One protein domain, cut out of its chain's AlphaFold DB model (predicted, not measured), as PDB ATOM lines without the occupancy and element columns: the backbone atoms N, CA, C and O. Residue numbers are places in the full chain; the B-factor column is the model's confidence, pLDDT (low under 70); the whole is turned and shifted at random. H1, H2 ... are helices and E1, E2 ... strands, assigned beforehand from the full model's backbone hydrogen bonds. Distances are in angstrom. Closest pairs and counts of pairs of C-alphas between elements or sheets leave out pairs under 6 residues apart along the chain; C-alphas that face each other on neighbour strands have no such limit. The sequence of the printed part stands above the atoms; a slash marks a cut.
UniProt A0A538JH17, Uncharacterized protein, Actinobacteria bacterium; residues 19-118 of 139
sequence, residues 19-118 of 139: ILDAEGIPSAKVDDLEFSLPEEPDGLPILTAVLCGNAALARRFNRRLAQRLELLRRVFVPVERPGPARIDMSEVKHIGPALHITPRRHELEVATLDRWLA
ATOM      1  N   ILE A  19     -16.360   4.470 110.328       90.31
ATOM      2  CA  ILE A  19     -17.139   4.702 111.538       90.31
ATOM      3  C   ILE A  19     -18.416   5.426 111.131       90.31
ATOM      4  O   ILE A  19     -18.360   6.450 110.450       90.31
ATOM      5  N   LEU A  20     -19.551   4.872 111.536       90.38
ATOM      6  CA  LEU A  20     -20.883   5.418 111.336       90.38
ATOM      7  C   LEU A  20     -21.385   5.975 112.665       90.38
ATOM      8  O   LEU A  20     -21.306   5.289 113.686       90.38
ATOM      9  N   ASP A  21     -21.881   7.208 112.647       87.00
ATOM     10  CA  ASP A  21     -22.508   7.831 113.813       87.00
ATOM     11  C   ASP A  21     -23.891   7.232 114.137       87.00
ATOM     12  O   ASP A  21     -24.326   6.243 113.534       87.00
ATOM     13  N   ALA A  22     -24.587   7.830 115.108       87.50
ATOM     14  CA  ALA A  22     -25.924   7.415 115.526       87.50
ATOM     15  C   ALA A  22     -26.951   7.380 114.381       87.50
ATOM     16  O   ALA A  22     -27.881   6.572 114.415       87.50
ATOM     17  N   GLU A  23     -26.784   8.243 113.378       86.88
ATOM     18  CA  GLU A  23     -27.633   8.347 112.192       86.88
ATOM     19  C   GLU A  23     -27.182   7.415 111.052       86.88
ATOM     20  O   GLU A  23     -27.814   7.370 109.995       86.88
ATOM     21  N   GLY A  24     -26.110   6.643 111.252       85.75
ATOM     22  CA  GLY A  24     -25.546   5.758 110.236       85.75
ATOM     23  C   GLY A  24     -24.701   6.490 109.191       85.75
ATOM     24  O   GLY A  24     -24.369   5.907 108.155       85.75
ATOM     25  N   ILE A  25     -24.345   7.752 109.433       85.19
ATOM     26  CA  ILE A  25     -23.587   8.581 108.500       85.19
ATOM     27  C   ILE A  25     -22.087   8.326 108.711       85.19
ATOM     28  O   ILE A  25     -21.603   8.407 109.844       85.19
ATOM     29  N   PRO A  26     -21.311   8.065 107.638       83.50
ATOM     30  CA  PRO A  26     -19.860   7.963 107.734       83.50
ATOM     31  C   PRO A  26     -19.241   9.240 108.307       83.50
ATOM     32  O   PRO A  26     -19.334  10.323 107.722       83.50
ATOM     33  N   SER A  27     -18.599   9.110 109.464       79.69
ATOM     34  CA  SER A  27     -18.054  10.232 110.230       79.69
ATOM     35  C   SER A  27     -16.527  10.230 110.271       79.69
ATOM     36  O   SER A  27     -15.920  11.303 110.248       79.69
ATOM     37  N   ALA A  28     -15.909   9.047 110.287       82.06
ATOM     38  CA  ALA A  28     -14.466   8.858 110.384       82.06
ATOM     39  C   ALA A  28     -14.054   7.452 109.911       82.06
ATOM     40  O   ALA A  28     -14.876   6.674 109.420       82.06
ATOM     41  N   LYS A  29     -12.778   7.110 110.095       86.88
ATOM     42  CA  LYS A  29     -12.272   5.740 110.010       86.88
ATOM     43  C   LYS A  29     -11.390   5.421 111.210       86.88
ATOM     44  O   LYS A  29     -10.819   6.321 111.822       86.88
ATOM     45  N   VAL A  30     -11.267   4.135 111.505       89.19
ATOM     46  CA  VAL A  30     -10.356   3.621 112.528       89.19
ATOM     47  C   VAL A  30      -8.918   3.692 112.015       89.19
ATOM     48  O   VAL A  30      -8.556   2.956 111.099       89.19
ATOM     49  N   ASP A  31      -8.081   4.535 112.611       85.06
ATOM     50  CA  ASP A  31      -6.669   4.661 112.223       85.06
ATOM     51  C   ASP A  31      -5.731   3.895 113.169       85.06
ATOM     52  O   ASP A  31      -4.713   3.344 112.725       85.06
ATOM     53  N   ASP A  32      -6.081   3.845 114.459       87.06
ATOM     54  CA  ASP A  32      -5.308   3.158 115.497       87.06
ATOM     55  C   ASP A  32      -6.191   2.692 116.674       87.06
ATOM     56  O   ASP A  32      -7.374   3.034 116.759       87.06
ATOM     57  N   LEU A  33      -5.617   1.898 117.580       89.06
ATOM     58  CA  LEU A  33      -6.289   1.301 118.736       89.06
ATOM     59  C   LEU A  33      -5.570   1.670 120.039       89.06
ATOM     60  O   LEU A  33      -4.342   1.634 120.118       89.06
ATOM     61  N   GLU A  34      -6.335   1.998 121.077       87.19
ATOM     62  CA  GLU A  34      -5.814   2.283 122.413       87.19
ATOM     63  C   GLU A  34      -6.054   1.095 123.341       87.19
ATOM     64  O   GLU A  34      -7.185   0.631 123.484       87.19
ATOM     65  N   PHE A  35      -4.991   0.630 123.995       86.44
ATOM     66  CA  PHE A  35      -5.055  -0.449 124.970       86.44
ATOM     67  C   PHE A  35      -4.629   0.049 126.348       86.44
ATOM     68  O   PHE A  35      -3.613   0.734 126.481       86.44
ATOM     69  N   SER A  36      -5.374  -0.355 127.371       87.19
ATOM     70  CA  SER A  36      -4.915  -0.343 128.754       87.19
ATOM     71  C   SER A  36      -4.169  -1.641 129.037       87.19
ATOM     72  O   SER A  36      -4.643  -2.730 128.702       87.19
ATOM     73  N   LEU A  37      -2.980  -1.516 129.623       84.25
ATOM     74  CA  LEU A  37      -2.192  -2.648 130.086       84.25
ATOM     75  C   LEU A  37      -2.467  -2.825 131.584       84.25
ATOM     76  O   LEU A  37      -2.241  -1.872 132.333       84.25
ATOM     77  N   PRO A  38      -2.973  -3.988 132.021       83.56
ATOM     78  CA  PRO A  38      -3.135  -4.264 133.443       83.56
ATOM     79  C   PRO A  38      -1.777  -4.280 134.163       83.56
ATOM     80  O   PRO A  38      -0.743  -4.558 133.559       83.56
ATOM     81  N   GLU A  39      -1.787  -3.970 135.461       84.56
ATOM     82  CA  GLU A  39      -0.578  -3.971 136.302       84.56
ATOM     83  C   GLU A  39      -0.067  -5.391 136.590       84.56
ATOM     84  O   GLU A  39       1.110  -5.593 136.890       84.56
ATOM     85  N   GLU A  40      -0.955  -6.380 136.492       87.19
ATOM     86  CA  GLU A  40      -0.632  -7.789 136.676       87.19
ATOM     87  C   GLU A  40       0.245  -8.308 135.523       87.19
ATOM     88  O   GLU A  40      -0.078  -8.057 134.359       87.19
ATOM     89  N   PRO A  41       1.306  -9.091 135.806       77.81
ATOM     90  CA  PRO A  41       2.254  -9.558 134.788       77.81
ATOM     91  C   PRO A  41       1.621 -10.353 133.637       77.81
ATOM     92  O   PRO A  41       2.104 -10.281 132.510       77.81
ATOM     93  N   ASP A  42       0.541 -11.082 133.927       83.12
ATOM     94  CA  ASP A  42      -0.148 -11.968 132.981       83.12
ATOM     95  C   ASP A  42      -1.505 -11.409 132.524       83.12
ATOM     96  O   ASP A  42      -2.271 -12.084 131.828       83.12
ATOM     97  N   GLY A  43      -1.835 -10.179 132.922       79.06
ATOM     98  CA  GLY A  43      -3.093  -9.566 132.545       79.06
ATOM     99  C   GLY A  43      -3.127  -9.255 131.044       79.06
ATOM    100  O   GLY A  43      -2.182  -8.714 130.464       79.06
ATOM    101  N   LEU A  44      -4.244  -9.577 130.394       84.75
ATOM    102  CA  LEU A  44      -4.408  -9.302 128.970       84.75
ATOM    103  C   LEU A  44      -4.688  -7.807 128.728       84.75
ATOM    104  O   LEU A  44      -5.505  -7.222 129.442       84.75
ATOM    105  N   PRO A  45      -4.079  -7.190 127.696       85.25
ATOM    106  CA  PRO A  45      -4.403  -5.827 127.292       85.25
ATOM    107  C   PRO A  45      -5.896  -5.663 126.997       85.25
ATOM    108  O   PRO A  45      -6.487  -6.456 126.260       85.25
ATOM    109  N   ILE A  46      -6.493  -4.594 127.518       88.38
ATOM    110  CA  ILE A  46      -7.905  -4.270 127.308       88.38
ATOM    111  C   ILE A  46      -7.989  -3.140 126.292       88.38
ATOM    112  O   ILE A  46      -7.432  -2.067 126.511       88.38
ATOM    113  N   LEU A  47      -8.693  -3.362 125.183       89.38
ATOM    114  CA  LEU A  47      -8.989  -2.301 124.223       89.38
ATOM    115  C   LEU A  47      -9.929  -1.280 124.882       89.38
ATOM    116  O   LEU A  47     -11.067  -1.617 125.202       89.38
ATOM    117  N   THR A  48      -9.462  -0.050 125.085       89.88
ATOM    118  CA  THR A  48     -10.217   1.013 125.771       89.88
ATOM    119  C   THR A  48     -10.841   2.003 124.807       89.88
ATOM    120  O   THR A  48     -11.912   2.535 125.085       89.88
ATOM    121  N   ALA A  49     -10.195   2.255 123.670       89.19
ATOM    122  CA  ALA A  49     -10.695   3.207 122.696       89.19
ATOM    123  C   ALA A  49     -10.212   2.925 121.276       89.19
ATOM    124  O   ALA A  49      -9.199   2.266 121.032       89.19
ATOM    125  N   VAL A  50     -10.945   3.503 120.334       89.38
ATOM    126  CA  VAL A  50     -10.583   3.586 118.927       89.38
ATOM    127  C   VAL A  50     -10.118   5.002 118.615       89.38
ATOM    128  O   VAL A  50     -10.756   5.982 119.005       89.38
ATOM    129  N   LEU A  51      -8.992   5.109 117.911       85.94
ATOM    130  CA  LEU A  51      -8.374   6.380 117.566       85.94
ATOM    131  C   LEU A  51      -8.582   6.702 116.088       85.94
ATOM    132  O   LEU A  51      -8.376   5.857 115.211       85.94
ATOM    133  N   CYS A  52      -8.953   7.951 115.822       81.12
ATOM    134  CA  CYS A  52      -9.287   8.439 114.490       81.12
ATOM    135  C   CYS A  52      -8.509   9.713 114.144       81.12
ATOM    136  O   CYS A  52      -8.175  10.532 115.011       81.12
ATOM    137  N   GLY A  53      -8.300   9.913 112.847       70.38
ATOM    138  CA  GLY A  53      -7.748  11.129 112.275       70.38
ATOM    139  C   GLY A  53      -6.225  11.110 112.163       70.38
ATOM    140  O   GLY A  53      -5.509  10.305 112.761       70.38
ATOM    141  N   ASN A  54      -5.705  12.085 111.421       58.59
ATOM    142  CA  ASN A  54      -4.297  12.153 111.017       58.59
ATOM    143  C   ASN A  54      -3.274  12.138 112.176       58.59
ATOM    144  O   ASN A  54      -2.125  11.749 111.972       58.59
ATOM    145  N   ALA A  55      -3.660  12.525 113.400       59.47
ATOM    146  CA  ALA A  55      -2.788  12.388 114.579       59.47
ATOM    147  C   ALA A  55      -2.536  10.921 114.964       59.47
ATOM    148  O   ALA A  55      -1.428  10.584 115.379       59.47
ATOM    149  N   ALA A  56      -3.546  10.057 114.827       55.88
ATOM    150  CA  ALA A  56      -3.419   8.631 115.109       55.88
ATOM    151  C   ALA A  56      -2.498   7.981 114.068       55.88
ATOM    152  O   ALA A  56      -1.527   7.311 114.415       55.88
ATOM    153  N   LEU A  57      -2.709   8.307 112.789       55.22
ATOM    154  CA  LEU A  57      -1.865   7.831 111.693       55.22
ATOM    155  C   LEU A  57      -0.396   8.268 111.844       55.22
ATOM    156  O   LEU A  57       0.519   7.483 111.588       55.22
ATOM    157  N   ALA A  58      -0.151   9.498 112.308       54.59
ATOM    158  CA  ALA A  58       1.195  10.016 112.542       54.59
ATOM    159  C   ALA A  58       1.959   9.232 113.623       54.59
ATOM    160  O   ALA A  58       3.169   9.063 113.501       54.59
ATOM    161  N   ARG A  59       1.279   8.706 114.653       58.38
ATOM    162  CA  ARG A  59       1.910   7.844 115.672       58.38
ATOM    163  C   ARG A  59       2.355   6.499 115.097       58.38
ATOM    164  O   ARG A  59       3.356   5.948 115.548       58.38
ATOM    165  N   ARG A  60       1.644   6.008 114.081       59.50
ATOM    166  CA  ARG A  60       1.903   4.726 113.415       59.50
ATOM    167  C   ARG A  60       3.066   4.782 112.415       59.50
ATOM    168  O   ARG A  60       3.722   3.766 112.193       59.50
ATOM    169  N   PHE A  61       3.369   5.949 111.843       51.09
ATOM    170  CA  PHE A  61       4.482   6.137 110.907       51.09
ATOM    171  C   PHE A  61       5.651   6.896 111.552       51.09
ATOM    172  O   PHE A  61       5.545   8.094 111.765       51.09
ATOM    173  N   ASN A  62       6.775   6.201 111.797       49.22
ATOM    174  CA  ASN A  62       8.126   6.705 112.125       49.22
ATOM    175  C   ASN A  62       8.221   8.012 112.955       49.22
ATOM    176  O   ASN A  62       7.888   9.091 112.473       49.22
ATOM    177  N   ARG A  63       8.879   7.969 114.130       54.41
ATOM    178  CA  ARG A  63       9.097   9.116 115.058       54.41
ATOM    179  C   ARG A  63       9.392  10.471 114.392       54.41
ATOM    180  O   ARG A  63       8.919  11.496 114.866       54.41
ATOM    181  N   ARG A  64      10.166  10.487 113.302       54.12
ATOM    182  CA  ARG A  64      10.540  11.708 112.569       54.12
ATOM    183  C   ARG A  64       9.377  12.340 111.795       54.12
ATOM    184  O   ARG A  64       9.309  13.561 111.714       54.12
ATOM    185  N   LEU A  65       8.474  11.539 111.229       55.78
ATOM    186  CA  LEU A  65       7.289  12.043 110.534       55.78
ATOM    187  C   LEU A  65       6.256  12.546 111.545       55.78
ATOM    188  O   LEU A  65       5.750  13.652 111.375       55.78
ATOM    189  N   ALA A  66       6.051  11.805 112.642       56.75
ATOM    190  CA  ALA A  66       5.229  12.232 113.774       56.75
ATOM    191  C   ALA A  66       5.652  13.612 114.311       56.75
ATOM    192  O   ALA A  66       4.821  14.501 114.463       56.75
ATOM    193  N   GLN A  67       6.957  13.821 114.519       59.19
ATOM    194  CA  GLN A  67       7.511  15.097 114.983       59.19
ATOM    195  C   GLN A  67       7.303  16.240 113.983       59.19
ATOM    196  O   GLN A  67       6.959  17.348 114.387       59.19
ATOM    197  N   ARG A  68       7.486  15.988 112.678       55.16
ATOM    198  CA  ARG A  68       7.280  17.011 111.636       55.16
ATOM    199  C   ARG A  68       5.808  17.397 111.496       55.16
ATOM    200  O   ARG A  68       5.516  18.576 111.318       55.16
ATOM    201  N   LEU A  69       4.896  16.431 111.605       58.31
ATOM    202  CA  LEU A  69       3.456  16.692 111.570       58.31
ATOM    203  C   LEU A  69       2.987  17.434 112.827       58.31
ATOM    204  O   LEU A  69       2.211  18.376 112.718       58.31
ATOM    205  N   GLU A  70       3.493  17.057 114.003       59.00
ATOM    206  CA  GLU A  70       3.214  17.744 115.271       59.00
ATOM    207  C   GLU A  70       3.690  19.207 115.247       59.00
ATOM    208  O   GLU A  70       2.964  20.109 115.663       59.00
ATOM    209  N   LEU A  71       4.874  19.467 114.683       59.44
ATOM    210  CA  LEU A  71       5.395  20.823 114.473       59.44
ATOM    211  C   LEU A  71       4.494  21.662 113.555       59.44
ATOM    212  O   LEU A  71       4.170  22.795 113.897       59.44
ATOM    213  N   LEU A  72       4.048  21.106 112.424       59.28
ATOM    214  CA  LEU A  72       3.106  21.784 111.524       59.28
ATOM    215  C   LEU A  72       1.760  22.055 112.216       59.28
ATOM    216  O   LEU A  72       1.205  23.142 112.086       59.28
ATOM    217  N   ARG A  73       1.253  21.108 113.011       53.06
ATOM    218  CA  ARG A  73      -0.012  21.269 113.745       53.06
ATOM    219  C   ARG A  73       0.032  22.415 114.754       53.06
ATOM    220  O   ARG A  73      -0.917  23.189 114.801       53.06
ATOM    221  N   ARG A  74       1.123  22.551 115.516       56.44
ATOM    222  CA  ARG A  74       1.296  23.626 116.514       56.44
ATOM    223  C   ARG A  74       1.332  25.026 115.911       56.44
ATOM    224  O   ARG A  74       0.945  25.978 116.574       56.44
ATOM    225  N   VAL A  75       1.825  25.147 114.681       55.78
ATOM    226  CA  VAL A  75       1.960  26.441 113.997       55.78
ATOM    227  C   VAL A  75       0.656  26.852 113.313       55.78
ATOM    228  O   VAL A  75       0.343  28.036 113.270       55.78
ATOM    229  N   PHE A  76      -0.110  25.891 112.789       48.91
ATOM    230  CA  PHE A  76      -1.215  26.187 111.874       48.91
ATOM    231  C   PHE A  76      -2.620  25.917 112.426       48.91
ATOM    232  O   PHE A  76      -3.589  26.351 111.804       48.91
ATOM    233  N   VAL A  77      -2.765  25.234 113.568       50.50
ATOM    234  CA  VAL A  77      -4.087  24.870 114.100       50.50
ATOM    235  C   VAL A  77      -4.256  25.355 115.542       50.50
ATOM    236  O   VAL A  77      -3.626  24.802 116.444       50.50
ATOM    237  N   PRO A  78      -5.129  26.346 115.805       47.03
ATOM    238  CA  PRO A  78      -5.569  26.632 117.162       47.03
ATOM    239  C   PRO A  78      -6.507  25.495 117.590       47.03
ATOM    240  O   PRO A  78      -7.639  25.405 117.118       47.03
ATOM    241  N   VAL A  79      -6.021  24.561 118.411       49.59
ATOM    242  CA  VAL A  79      -6.828  23.453 118.951       49.59
ATOM    243  C   VAL A  79      -6.727  23.463 120.469       49.59
ATOM    244  O   VAL A  79      -5.630  23.392 121.014       49.59
ATOM    245  N   GLU A  80      -7.877  23.493 121.140       46.59
ATOM    246  CA  GLU A  80      -8.000  23.450 122.605       46.59
ATOM    247  C   GLU A  80      -7.634  22.076 123.204       46.59
ATOM    248  O   GLU A  80      -7.387  21.973 124.403       46.59
ATOM    249  N   ARG A  81      -7.528  21.018 122.384       49.59
ATOM    250  CA  ARG A  81      -7.067  19.673 122.783       49.59
ATOM    251  C   ARG A  81      -6.213  18.993 121.698       49.59
ATOM    252  O   ARG A  81      -6.743  18.523 120.690       49.59
ATOM    253  N   PRO A  82      -4.883  18.914 121.864       49.62
ATOM    254  CA  PRO A  82      -4.001  18.307 120.876       49.62
ATOM    255  C   PRO A  82      -4.002  16.776 121.035       49.62
ATOM    256  O   PRO A  82      -3.325  16.233 121.901       49.62
ATOM    257  N   GLY A  83      -4.752  16.059 120.195       57.06
ATOM    258  CA  GLY A  83      -4.745  14.592 120.179       57.06
ATOM    259  C   GLY A  83      -5.451  13.986 118.961       57.06
ATOM    260  O   GLY A  83      -6.095  14.717 118.200       57.06
ATOM    261  N   PRO A  84      -5.293  12.673 118.703       63.72
ATOM    262  CA  PRO A  84      -6.219  11.948 117.839       63.72
ATOM    263  C   PRO A  84      -7.621  11.992 118.448       63.72
ATOM    264  O   PRO A  84      -7.760  12.055 119.670       63.72
ATOM    265  N   ALA A  85      -8.653  11.925 117.612       75.88
ATOM    266  CA  ALA A  85      -9.989  11.725 118.148       75.88
ATOM    267  C   ALA A  85     -10.052  10.365 118.824       75.88
ATOM    268  O   ALA A  85      -9.681   9.361 118.215       75.88
ATOM    269  N   ARG A  86     -10.542  10.351 120.055       83.19
ATOM    270  CA  ARG A  86     -10.688   9.149 120.860       83.19
ATOM    271  C   ARG A  86     -12.172   8.835 120.986       83.19
ATOM    272  O   ARG A  86     -12.921   9.683 121.453       83.19
ATOM    273  N   ILE A  87     -12.561   7.637 120.572       86.31
ATOM    274  CA  ILE A  87     -13.911   7.095 120.758       86.31
ATOM    275  C   ILE A  87     -13.795   5.966 121.767       86.31
ATOM    276  O   ILE A  87     -13.049   5.011 121.533       86.31
ATOM    277  N   ASP A  88     -14.487   6.086 122.893       90.25
ATOM    278  CA  ASP A  88     -14.419   5.078 123.944       90.25
ATOM    279  C   ASP A  88     -15.111   3.785 123.490       90.25
ATOM    280  O   ASP A  88     -16.121   3.815 122.787       90.25
ATOM    281  N   MET A  89     -14.590   2.621 123.887       90.50
ATOM    282  CA  MET A  89     -15.226   1.346 123.536       90.50
ATOM    283  C   MET A  89     -16.649   1.226 124.095       90.50
ATOM    284  O   MET A  89     -17.464   0.520 123.504       90.50
ATOM    285  N   SER A  90     -16.976   1.948 125.172       89.75
ATOM    286  CA  SER A  90     -18.348   2.059 125.691       89.75
ATOM    287  C   SER A  90     -19.318   2.767 124.735       89.75
ATOM    288  O   SER A  90     -20.526   2.544 124.804       89.75
ATOM    289  N   GLU A  91     -18.812   3.579 123.807       90.06
ATOM    290  CA  GLU A  91     -19.616   4.287 122.809       90.06
ATOM    291  C   GLU A  91     -19.857   3.450 121.544       90.06
ATOM    292  O   GLU A  91     -20.736   3.788 120.743       90.06
ATOM    293  N   VAL A  92     -19.107   2.355 121.365       91.06
ATOM    294  CA  VAL A  92     -19.196   1.452 120.210       91.06
ATOM    295  C   VAL A  92     -20.347   0.465 120.406       91.06
ATOM    296  O   VAL A  92     -20.292  -0.439 121.236       91.06
ATOM    297  N   LYS A  93     -21.389   0.585 119.581       93.06
ATOM    298  CA  LYS A  93     -22.567  -0.299 119.615       93.06
ATOM    299  C   LYS A  93     -22.367  -1.588 118.836       93.06
ATOM    300  O   LYS A  93     -22.890  -2.636 119.206       93.06
ATOM    301  N   HIS A  94     -21.673  -1.501 117.707       92.00
ATOM    302  CA  HIS A  94     -21.496  -2.638 116.819       92.00
ATOM    303  C   HIS A  94     -20.180  -2.548 116.063       92.00
ATOM    304  O   HIS A  94     -19.779  -1.479 115.606       92.00
ATOM    305  N   ILE A  95     -19.538  -3.698 115.889       92.81
ATOM    306  CA  ILE A  95     -18.320  -3.834 115.100       92.81
ATOM    307  C   ILE A  95     -18.626  -4.823 113.976       92.81
ATOM    308  O   ILE A  95     -18.793  -6.017 114.226       92.81
ATOM    309  N   GLY A  96     -18.673  -4.353 112.741       90.56
ATOM    310  CA  GLY A  96     -18.914  -5.181 111.563       90.56
ATOM    311  C   GLY A  96     -18.039  -4.724 110.396       90.56
ATOM    312  O   GLY A  96     -16.890  -4.332 110.606       90.56
ATOM    313  N   PRO A  97     -18.565  -4.720 109.161       92.06
ATOM    314  CA  PRO A  97     -17.906  -4.063 108.031       92.06
ATOM    315  C   PRO A  97     -17.626  -2.569 108.276       92.06
ATOM    316  O   PRO A  97     -16.699  -2.028 107.669       92.06
ATOM    317  N   ALA A  98     -18.397  -1.951 109.176       92.56
ATOM    318  CA  ALA A  98     -18.219  -0.620 109.744       92.56
ATOM    319  C   ALA A  98     -18.352  -0.674 111.280       92.56
ATOM    320  O   ALA A  98     -18.967  -1.602 111.821       92.56
ATOM    321  N   LEU A  99     -17.794   0.313 111.981       91.94
ATOM    322  CA  LEU A  99     -18.031   0.524 113.412       91.94
ATOM    323  C   LEU A  99     -19.206   1.480 113.589       91.94
ATOM    324  O   LEU A  99     -19.199   2.566 113.027       91.94
ATOM    325  N   HIS A 100     -20.193   1.094 114.388       92.38
ATOM    326  CA  HIS A 100     -21.342   1.939 114.703       92.38
ATOM    327  C   HIS A 100     -21.169   2.496 116.105       92.38
ATOM    328  O   HIS A 100     -20.964   1.725 117.048       92.38
ATOM    329  N   ILE A 101     -21.283   3.810 116.244       89.94
ATOM    330  CA  ILE A 101     -21.096   4.493 117.521       89.94
ATOM    331  C   ILE A 101     -22.380   5.195 117.967       89.94
ATOM    332  O   ILE A 101     -23.322   5.384 117.198       89.94
ATOM    333  N   THR A 102     -22.428   5.540 119.247       84.81
ATOM    334  CA  THR A 102     -23.546   6.255 119.873       84.81
ATOM    335  C   THR A 102     -23.530   7.773 119.669       84.81
ATOM    336  O   THR A 102     -24.616   8.305 119.450       84.81
ATOM    337  N   PRO A 103     -22.390   8.488 119.759       75.81
ATOM    338  CA  PRO A 103     -22.382   9.935 119.557       75.81
ATOM    339  C   PRO A 103     -22.625  10.317 118.096       75.81
ATOM    340  O   PRO A 103     -22.354   9.551 117.163       75.81
ATOM    341  N   ARG A 104     -23.129  11.538 117.899       63.41
ATOM    342  CA  ARG A 104     -23.373  12.108 116.567       63.41
ATOM    343  C   ARG A 104     -22.081  12.638 115.956       63.41
ATOM    344  O   ARG A 104     -21.199  13.122 116.660       63.41
ATOM    345  N   ARG A 105     -21.978  12.668 114.623       64.31
ATOM    346  CA  ARG A 105     -20.773  13.157 113.917       64.31
ATOM    347  C   ARG A 105     -20.301  14.554 114.336       64.31
ATOM    348  O   ARG A 105     -19.107  14.826 114.261       64.31
ATOM    349  N   HIS A 106     -21.203  15.454 114.724       56.34
ATOM    350  CA  HIS A 106     -20.828  16.814 115.128       56.34
ATOM    351  C   HIS A 106     -20.241  16.887 116.547       56.34
ATOM    352  O   HIS A 106     -19.500  17.820 116.839       56.34
ATOM    353  N   GLU A 107     -20.535  15.893 117.387       59.34
ATOM    354  CA  GLU A 107     -20.014  15.743 118.753       59.34
ATOM    355  C   GLU A 107     -18.624  15.095 118.747       59.34
ATOM    356  O   GLU A 107     -17.823  15.290 119.658       59.34
ATOM    357  N   LEU A 108     -18.299  14.367 117.676       63.16
ATOM    358  CA  LEU A 108     -16.966  13.837 117.455       63.16
ATOM    359  C   LEU A 108     -15.978  14.978 117.156       63.16
ATOM    360  O   LEU A 108     -15.922  15.524 116.049       63.16
ATOM    361  N   GLU A 109     -15.092  15.267 118.111       58.47
ATOM    362  CA  GLU A 109     -13.932  16.162 117.938       58.47
ATOM    363  C   GLU A 109     -12.898  15.645 116.901       58.47
ATOM    364  O   GLU A 109     -11.827  16.227 116.733       58.47
ATOM    365  N   VAL A 110     -13.216  14.590 116.133       55.09
ATOM    366  CA  VAL A 110     -12.374  13.997 115.070       55.09
ATOM    367  C   VAL A 110     -11.952  15.011 114.016       55.09
ATOM    368  O   VAL A 110     -10.914  14.889 113.370       55.09
ATOM    369  N   ALA A 111     -12.745  16.053 113.849       53.12
ATOM    370  CA  ALA A 111     -12.740  16.807 112.625       53.12
ATOM    371  C   ALA A 111     -11.990  18.150 112.722       53.12
ATOM    372  O   ALA A 111     -12.033  18.913 111.771       53.12
ATOM    373  N   THR A 112     -11.281  18.504 113.799       54.38
ATOM    374  CA  THR A 112     -10.662  19.852 113.870       54.38
ATOM    375  C   THR A 112      -9.466  20.020 112.927       54.38
ATOM    376  O   THR A 112      -9.453  20.972 112.145       54.38
ATOM    377  N   LEU A 113      -8.516  19.076 112.901       53.47
ATOM    378  CA  LEU A 113      -7.418  19.122 111.924       53.47
ATOM    379  C   LEU A 113      -7.914  18.809 110.509       53.47
ATOM    380  O   LEU A 113      -7.526  19.498 109.574       53.47
ATOM    381  N   ASP A 114      -8.779  17.811 110.340       57.66
ATOM    382  CA  ASP A 114      -9.229  17.402 109.006       57.66
ATOM    383  C   ASP A 114     -10.172  18.441 108.384       57.66
ATOM    384  O   ASP A 114     -10.049  18.721 107.198       57.66
ATOM    385  N   ARG A 115     -11.025  19.126 109.169       60.12
ATOM    386  CA  ARG A 115     -11.768  20.315 108.697       60.12
ATOM    387  C   ARG A 115     -10.844  21.490 108.445       60.12
ATOM    388  O   ARG A 115     -11.166  22.311 107.594       60.12
ATOM    389  N   TRP A 116      -9.753  21.643 109.196       59.38
ATOM    390  CA  TRP A 116      -8.773  22.684 108.900       59.38
ATOM    391  C   TRP A 116      -8.057  22.385 107.582       59.38
ATOM    392  O   TRP A 116      -8.048  23.250 106.719       59.38
ATOM    393  N   LEU A 117      -7.548  21.168 107.377       59.94
ATOM    394  CA  LEU A 117      -6.909  20.739 106.131       59.94
ATOM    395  C   LEU A 117      -7.885  20.825 104.961       59.94
ATOM    396  O   LEU A 117      -7.538  21.394 103.933       59.94
ATOM    397  N   ALA A 118      -9.116  20.338 105.131       63.16
ATOM    398  CA  ALA A 118     -10.165  20.440 104.126       63.16
ATOM    399  C   ALA A 118     -10.442  21.896 103.739       63.16
ATOM    400  O   ALA A 118     -10.432  22.211 102.558       63.16
TER     401      ALA A 118
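Overview. This is residues 19 to 118 of the 139 residues of an uncharacterized protein of Actinobacteria bacterium (UniProt A0A538JH17). Picture a small antiparallel sheet, E2 E3 E4, with the helical hairpin of H1 and H2 beyond one end, H1 being the helix next to the sheet, and a separate two-strand hairpin, E5 and E6, off beyond E4. The last helix, H3, lies close to H1 and H2 in a loose gathering of parts, while the loop of the E2 E3 hairpin reaches out at Pro 41, far from H3. The printed part has 100 residues with three named helices and six named strands, in the order E1 E2 E3 H1 H2 E4 E5 E6 H3; the class is mixed, helices and strands. It is only just compact, close to loose, with a radius of gyration of the C-alphas of 14.8 A and spans of 40 by 40 by 24 A.

Along the chain. Find C-alpha 26 at (-19.860, 7.963, 107.734), where E1 begins; it ends at residue 29. E1 runs on into E2, residues 32 to 36 and 13.7 A long, across a break of 2 residues, at 70 degrees. E3 spans residues 46 to 52, 18.1 A, ending at C-alpha 52 at (-9.287, 8.439, 114.490). Next come H1, residues 54 to 60, 10.0 A, and H2, residues 63 to 76, 20.2 A. E4 is residues 85 to 88, E5 is 92 to 95 and E6 is 99 to 101. H3, residues 111 to 118, ends at C-alpha 118 at (-10.165, 20.440, 104.126).

Arrangement. Start at the sheet, where E3 is the inner strand. E2 and E3 form an antiparallel hairpin, with N 34 and O 49 at 2.9 A; E3 and E4 are antiparallel too, with N 52 and O 85 at 2.9 A. H1 is on the sheet at a height of 6.2 A, beside the strands and over none; its closest C-alphas to E2 are Asp 32 and Ala 56, 5.8 A. H1 and H2 touch as a helical hairpin at a shallow tilt of 19 degrees, opposite ways, closest at the C-alphas of Ala 58 and Ala 66, 4.8 A; H2 does this with residues 65 to 69 alone. H3 is close to H1 but not clearly touching, at 7.5 A between the C-alphas of Asn 54 and Asp 114, about perpendicular at 79 degrees. Look next at the antiparallel hairpin of E5 and E6, with N 93 and O 100 at 2.8 A; E4 and E5 meet only through their link. E1, which pairs with no named strand, is near E6. In H1, H2 and H3 every O i to N i+4 pair is within hydrogen-bond range.

Size, cuts and confidence. The two C-alphas farthest apart are those of Pro 41 and Ala 118, 44.7 A. The printed part has no cut, and none of its links is long. Its mean pLDDT is 72.6; look for values under 70 at residues 54 to 84 and 104 to 118.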